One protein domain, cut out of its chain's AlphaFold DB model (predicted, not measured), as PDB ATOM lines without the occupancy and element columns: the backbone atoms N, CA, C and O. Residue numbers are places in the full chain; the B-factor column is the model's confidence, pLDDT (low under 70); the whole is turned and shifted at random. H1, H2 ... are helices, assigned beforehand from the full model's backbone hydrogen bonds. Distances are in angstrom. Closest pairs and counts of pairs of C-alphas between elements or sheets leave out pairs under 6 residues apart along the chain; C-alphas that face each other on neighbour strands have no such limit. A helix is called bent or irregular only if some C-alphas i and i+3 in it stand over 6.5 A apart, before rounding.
ATOM      1  N   GLU A  14     328.905 138.491 213.638       98.06
ATOM      2  CA  GLU A  14     327.512 138.180 213.993       98.06
ATOM      3  C   GLU A  14     327.199 136.692 213.788       98.06
ATOM      4  O   GLU A  14     326.682 136.029 214.684       98.06
ATOM      5  N   LYS A  15     327.616 136.134 212.644       97.94
ATOM      6  CA  LYS A  15     327.434 134.711 212.343       97.94
ATOM      7  C   LYS A  15     328.274 133.813 213.253       97.94
ATOM      8  O   LYS A  15     327.848 132.714 213.596       97.94
ATOM      9  N   ALA A  16     329.466 134.260 213.649       97.94
ATOM     10  CA  ALA A  16     330.297 133.529 214.602       97.94
ATOM     11  C   ALA A  16     329.631 133.443 215.987       97.94
ATOM     12  O   ALA A  16     329.619 132.372 216.591       97.94
ATOM     13  N   LEU A  17     329.029 134.541 216.457       97.81
ATOM     14  CA  LEU A  17     328.288 134.579 217.721       97.81
ATOM     15  C   LEU A  17     327.040 133.691 217.684       97.81
ATOM     16  O   LEU A  17     326.784 132.958 218.639       97.81
ATOM     17  N   GLU A  18     326.298 133.703 216.576       97.88
ATOM     18  CA  GLU A  18     325.136 132.828 216.381       97.88
ATOM     19  C   GLU A  18     325.528 131.343 216.457       97.88
ATOM     20  O   GLU A  18     324.916 130.569 217.199       97.88
ATOM     21  N   LEU A  19     326.592 130.947 215.747       97.75
ATOM     22  CA  LEU A  19     327.103 129.574 215.772       97.75
ATOM     23  C   LEU A  19     327.568 129.159 217.171       97.75
ATOM     24  O   LEU A  19     327.295 128.036 217.593       97.75
ATOM     25  N   LEU A  20     328.230 130.059 217.900       97.50
ATOM     26  CA  LEU A  20     328.681 129.797 219.265       97.50
ATOM     27  C   LEU A  20     327.501 129.606 220.228       97.50
ATOM     28  O   LEU A  20     327.512 128.683 221.042       97.50
ATOM     29  N   SER A  21     326.469 130.445 220.115       96.94
ATOM     30  CA  SER A  21     325.244 130.316 220.910       96.94
ATOM     31  C   SER A  21     324.561 128.972 220.650       96.94
ATOM     32  O   SER A  21     324.290 128.220 221.588       96.94
ATOM     33  N   LYS A  22     324.385 128.612 219.371       97.62
ATOM     34  CA  LYS A  22     323.792 127.331 218.973       97.62
ATOM     35  C   LYS A  22     324.590 126.138 219.502       97.62
ATOM     36  O   LYS A  22     324.002 125.228 220.080       97.62
ATOM     37  N   PHE A  23     325.915 126.167 219.359       97.12
ATOM     38  CA  PHE A  23     326.797 125.114 219.862       97.12
ATOM     39  C   PHE A  23     326.658 124.917 221.377       97.12
ATOM     40  O   PHE A  23     326.587 123.786 221.850       97.12
ATOM     41  N   ASN A  24     326.575 126.003 222.150       93.69
ATOM     42  CA  ASN A  24     326.420 125.916 223.602       93.69
ATOM     43  C   ASN A  24     325.064 125.331 224.018       93.69
ATOM     44  O   ASN A  24     325.011 124.562 224.978       93.69
ATOM     45  N   VAL A  25     323.983 125.670 223.310       94.69
ATOM     46  CA  VAL A  25     322.651 125.088 223.554       94.69
ATOM     47  C   VAL A  25     322.659 123.591 223.255       94.69
ATOM     48  O   VAL A  25     322.243 122.798 224.096       94.69
ATOM     49  N   GLU A  26     323.190 123.198 222.098       93.56
ATOM     50  CA  GLU A  26     323.264 121.794 221.685       93.56
ATOM     51  C   GLU A  26     324.146 120.969 222.632       93.56
ATOM     52  O   GLU A  26     323.761 119.883 223.057       93.56
ATOM     53  N   ARG A  27     325.292 121.516 223.055       92.25
ATOM     54  CA  ARG A  27     326.169 120.869 224.039       92.25
ATOM     55  C   ARG A  27     325.476 120.662 225.386       92.25
ATOM     56  O   ARG A  27     325.691 119.627 226.008       92.25
ATOM     57  N   LYS A  28     324.678 121.630 225.855       87.31
ATOM     58  CA  LYS A  28     323.907 121.478 227.100       87.31
ATOM     59  C   LYS A  28     322.874 120.361 226.970       87.31
ATOM     60  O   LYS A  28     322.904 119.453 227.784       87.31
ATOM     61  N   GLN A  29     322.093 120.346 225.892       86.62
ATOM     62  CA  GLN A  29     321.123 119.273 225.633       86.62
ATOM     63  C   GLN A  29     321.790 117.893 225.551       86.62
ATOM     64  O   GLN A  29     321.307 116.929 226.134       86.62
ATOM     65  N   GLN A  30     322.932 117.785 224.866       83.12
ATOM     66  CA  GLN A  30     323.677 116.525 224.805       83.12
ATOM     67  C   GLN A  30     324.221 116.096 226.168       83.12
ATOM     68  O   GLN A  30     324.271 114.902 226.442       83.12
ATOM     69  N   ASN A  31     324.625 117.042 227.017       79.44
ATOM     70  CA  ASN A  31     325.033 116.739 228.384       79.44
ATOM     71  C   ASN A  31     323.844 116.307 229.249       79.44
ATOM     72  O   ASN A  31     324.016 115.396 230.045       79.44
ATOM     73  N   ASP A  32     322.656 116.886 229.065       74.44
ATOM     74  CA  ASP A  32     321.442 116.469 229.781       74.44
ATOM     75  C   ASP A  32     321.042 115.029 229.412       74.44
ATOM     76  O   ASP A  32     320.578 114.264 230.252       74.44
ATOM     77  N   HIS A  33     321.288 114.622 228.161       66.94
ATOM     78  CA  HIS A  33     321.117 113.239 227.703       66.94
ATOM     79  C   HIS A  33     322.311 112.328 228.000       66.94
ATOM     80  O   HIS A  33     322.246 111.116 227.766       66.94
ATOM     81  N   LYS A  34     323.423 112.880 228.486       71.12
ATOM     82  CA  LYS A  34     324.581 112.084 228.855       71.12
ATOM     83  C   LYS A  34     324.278 111.454 230.204       71.12
ATOM     84  O   LYS A  34     324.215 112.149 231.211       71.12
ATOM     85  N   LEU A  35     324.123 110.130 230.231       61.69
ATOM     86  CA  LEU A  35     324.098 109.399 231.493       61.69
ATOM     87  C   LEU A  35     325.409 109.672 232.237       61.69
ATOM     88  O   LEU A  35     326.478 109.171 231.873       61.69
ATOM     89  N   PHE A  36     325.328 110.505 233.270       60.91
ATOM     90  CA  PHE A  36     326.401 110.674 234.228       60.91
ATOM     91  C   PHE A  36     326.401 109.440 235.119       60.91
ATOM     92  O   PHE A  36     325.596 109.313 236.034       60.91
ATOM     93  N   ILE A  37     327.320 108.518 234.844       56.81
ATOM     94  CA  ILE A  37     327.635 107.418 235.756       56.81
ATOM     95  C   ILE A  37     328.459 108.025 236.900       56.81
ATOM     96  O   ILE A  37     329.683 107.918 236.948       56.81
ATOM     97  N   THR A  38     327.806 108.777 237.784       54.59
ATOM     98  CA  THR A  38     328.402 109.198 239.054       54.59
ATOM     99  C   THR A  38     328.298 108.022 240.014       54.59
ATOM    100  O   THR A  38     327.206 107.682 240.457       54.59
ATOM    101  N   GLY A  39     329.432 107.382 240.304       53.12
ATOM    102  CA  GLY A  39     329.536 106.109 241.029       53.12
ATOM    103  C   GLY A  39     329.163 106.116 242.516       53.12
ATOM    104  O   GLY A  39     329.750 105.347 243.265       53.12
ATOM    105  N   ASN A  40     328.216 106.951 242.956       55.03
ATOM    106  CA  ASN A  40     327.867 107.094 244.374       55.03
ATOM    107  C   ASN A  40     326.393 106.819 244.730       55.03
ATOM    108  O   ASN A  40     326.025 107.005 245.887       55.03
ATOM    109  N   GLY A  41     325.551 106.336 243.815       54.91
ATOM    110  CA  GLY A  41     324.178 105.961 244.173       54.91
ATOM    111  C   GLY A  41     323.535 105.025 243.162       54.91
ATOM    112  O   GLY A  41     323.347 105.413 242.019       54.91
ATOM    113  N   GLY A  42     323.208 103.807 243.603       59.16
ATOM    114  CA  GLY A  42     322.368 102.850 242.876       59.16
ATOM    115  C   GLY A  42     323.008 102.267 241.618       59.16
ATOM    116  O   GLY A  42     322.709 102.687 240.508       59.16
ATOM    117  N   ASN A  43     323.845 101.238 241.773       56.97
ATOM    118  CA  ASN A  43     324.358 100.463 240.636       56.97
ATOM    119  C   ASN A  43     323.236  99.780 239.817       56.97
ATOM    120  O   ASN A  43     323.485  99.347 238.694       56.97
ATOM    121  N   ASP A  44     322.017  99.697 240.352       60.28
ATOM    122  CA  ASP A  44     320.925  98.907 239.784       60.28
ATOM    123  C   ASP A  44     320.431  99.430 238.431       60.28
ATOM    124  O   ASP A  44     320.301  98.631 237.509       60.28
ATOM    125  N   ASP A  45     320.275 100.742 238.235       63.03
ATOM    126  CA  ASP A  45     319.799 101.287 236.950       63.03
ATOM    127  C   ASP A  45     320.820 101.080 235.823       63.03
ATOM    128  O   ASP A  45     320.466 100.808 234.674       63.03
ATOM    129  N   PHE A  46     322.114 101.149 236.142       66.12
ATOM    130  CA  PHE A  46     323.175 100.878 235.174       66.12
ATOM    131  C   PHE A  46     323.234  99.392 234.812       66.12
ATOM    132  O   PHE A  46     323.322  99.049 233.629       66.12
ATOM    133  N   PHE A  47     323.117  98.503 235.803       68.75
ATOM    134  CA  PHE A  47     322.984  97.070 235.550       68.75
ATOM    135  C   PHE A  47     321.701  96.748 234.786       68.75
ATOM    136  O   PHE A  47     321.729  95.861 233.935       68.75
ATOM    137  N   GLN A  48     320.612  97.484 234.998       68.94
ATOM    138  CA  GLN A  48     319.355  97.307 234.276       68.94
ATOM    139  C   GLN A  48     319.460  97.785 232.823       68.94
ATOM    140  O   GLN A  48     319.029  97.089 231.910       68.94
ATOM    141  N   ILE A  49     320.128  98.912 232.562       70.25
ATOM    142  CA  ILE A  49     320.405  99.384 231.196       70.25
ATOM    143  C   ILE A  49     321.344  98.422 230.463       70.25
ATOM    144  O   ILE A  49     321.092  98.097 229.300       70.25
ATOM    145  N   ILE A  50     322.405  97.944 231.121       70.56
ATOM    146  CA  ILE A  50     323.315  96.958 230.527       70.56
ATOM    147  C   ILE A  50     322.584  95.648 230.272       70.56
ATOM    148  O   ILE A  50     322.688  95.129 229.169       70.56
ATOM    149  N   SER A  51     321.840  95.118 231.243       75.50
ATOM    150  CA  SER A  51     321.124  93.845 231.089       75.50
ATOM    151  C   SER A  51     320.038  93.927 230.016       75.50
ATOM    152  O   SER A  51     319.986  93.044 229.161       75.50
ATOM    153  N   ASN A  52     319.276  95.024 229.953       80.81
ATOM    154  CA  ASN A  52     318.287  95.260 228.895       80.81
ATOM    155  C   ASN A  52     318.924  95.332 227.497       80.81
ATOM    156  O   ASN A  52     318.307  94.926 226.516       80.81
ATOM    157  N   ASN A  53     320.161  95.827 227.389       82.75
ATOM    158  CA  ASN A  53     320.865  95.961 226.109       82.75
ATOM    159  C   ASN A  53     321.919  94.871 225.866       82.75
ATOM    160  O   ASN A  53     322.603  94.893 224.838       82.75
ATOM    161  N   LEU A  54     322.055  93.895 226.768       86.00
ATOM    162  CA  LEU A  54     323.127  92.902 226.726       86.00
ATOM    163  C   LEU A  54     323.045  92.056 225.456       86.00
ATOM    164  O   LEU A  54     324.063  91.792 224.823       86.00
ATOM    165  N   GLN A  55     321.828  91.703 225.037       81.19
ATOM    166  CA  GLN A  55     321.590  90.947 223.807       81.19
ATOM    167  C   GLN A  55     322.044  91.714 222.558       81.19
ATOM    168  O   GLN A  55     322.614  91.127 221.638       81.19
ATOM    169  N   HIS A  56     321.858  93.037 222.530       85.12
ATOM    170  CA  HIS A  56     322.343  93.874 221.435       85.12
ATOM    171  C   HIS A  56     323.869  93.946 221.420       85.12
ATOM    172  O   HIS A  56     324.469  93.797 220.355       85.12
ATOM    173  N   PHE A  57     324.497  94.097 222.588       84.12
ATOM    174  CA  PHE A  57     325.955  94.058 222.710       84.12
ATOM    175  C   PHE A  57     326.534  92.711 222.276       84.12
ATOM    176  O   PHE A  57     327.486  92.686 221.498       84.12
ATOM    177  N   GLN A  58     325.940  91.600 222.711       84.06
ATOM    178  CA  GLN A  58     326.350  90.255 222.308       84.06
ATOM    179  C   GLN A  58     326.200  90.057 220.800       84.06
ATOM    180  O   GLN A  58     327.148  89.627 220.150       84.06
ATOM    181  N   LYS A  59     325.062  90.447 220.214       84.06
ATOM    182  CA  LYS A  59     324.849  90.375 218.761       84.06
ATOM    183  C   LYS A  59     325.895  91.183 217.994       84.06
ATOM    184  O   LYS A  59     326.418  90.711 216.987       84.06
ATOM    185  N   TYR A  60     326.212  92.386 218.469       86.25
ATOM    186  CA  TYR A  60     327.189  93.255 217.823       86.25
ATOM    187  C   TYR A  60     328.618  92.709 217.942       86.25
ATOM    188  O   TYR A  60     329.364  92.728 216.965       86.25
ATOM    189  N   LEU A  61     328.987  92.172 219.108       84.69
ATOM    190  CA  LEU A  61     330.269  91.500 219.328       84.69
ATOM    191  C   LEU A  61     330.413  90.266 218.438       84.69
ATOM    192  O   LEU A  61     331.421  90.134 217.748       84.69
ATOM    193  N   SER A  62     329.392  89.408 218.387       84.06
ATOM    194  CA  SER A  62     329.375  88.230 217.516       84.06
ATOM    195  C   SER A  62     329.523  88.625 216.051       84.06
ATOM    196  O   SER A  62     330.381  88.088 215.359       84.06
ATOM    197  N   LYS A  63     328.774  89.634 215.595       83.06
ATOM    198  CA  LYS A  63     328.903  90.185 214.240       83.06
ATOM    199  C   LYS A  63     330.296  90.764 213.970       83.06
ATOM    200  O   LYS A  63     330.815  90.627 212.870       83.06
ATOM    201  N   SER A  64     330.927  91.397 214.958       84.62
ATOM    202  CA  SER A  64     332.271  91.961 214.799       84.62
ATOM    203  C   SER A  64     333.369  90.897 214.735       84.62
ATOM    204  O   SER A  64     334.375  91.125 214.069       84.62
TER     205      SER A  64
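This is residues 14 to 64 of the 285 residues of an uncharacterized protein of Polysphondylium pallidum (strain ATCC 26659 / Pp 5 / PN500) (UniProt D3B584). Two helices, H1 and then the bent H2, make the two legs of an open, wide V, joined by the looping link of residues 33 to 42, with no contact between the legs. The printed part has 51 residues, two named helices, no named strand, and is all helix. It is extended, with a radius of gyration of the C-alphas of 17.6 A, and flat, spanning 49 by 33 by 13 A.

Find C-alpha 14 at (327.512, 138.180, 213.993); from there H1, residues 14 to 32, runs 27.5 A to C-alpha 32 at (321.442, 116.469, 229.781). H2, residues 43 to 64, was assigned as one helix by its hydrogen bonds, but is bent: C-alphas 52 and 55 are 7.4 A apart. Its arms are H2a, residues 43 to 52, and H2b, residues 55 to 64, ending at (332.271, 91.961, 214.799).

H2a and H2b stand at a steep tilt of 60 degrees. H1 is apart from both arms, with no C-alpha within 8 A. In H1, H2a and H2b every O i to N i+4 pair is within hydrogen-bond range.

The C-alphas of Glu 14 and Ser 62, the two farthest apart, are 50.1 A apart. The printed part has no cut, and its link is short. Look for pLDDT under 70 at residue 33 and residues 35 to 48.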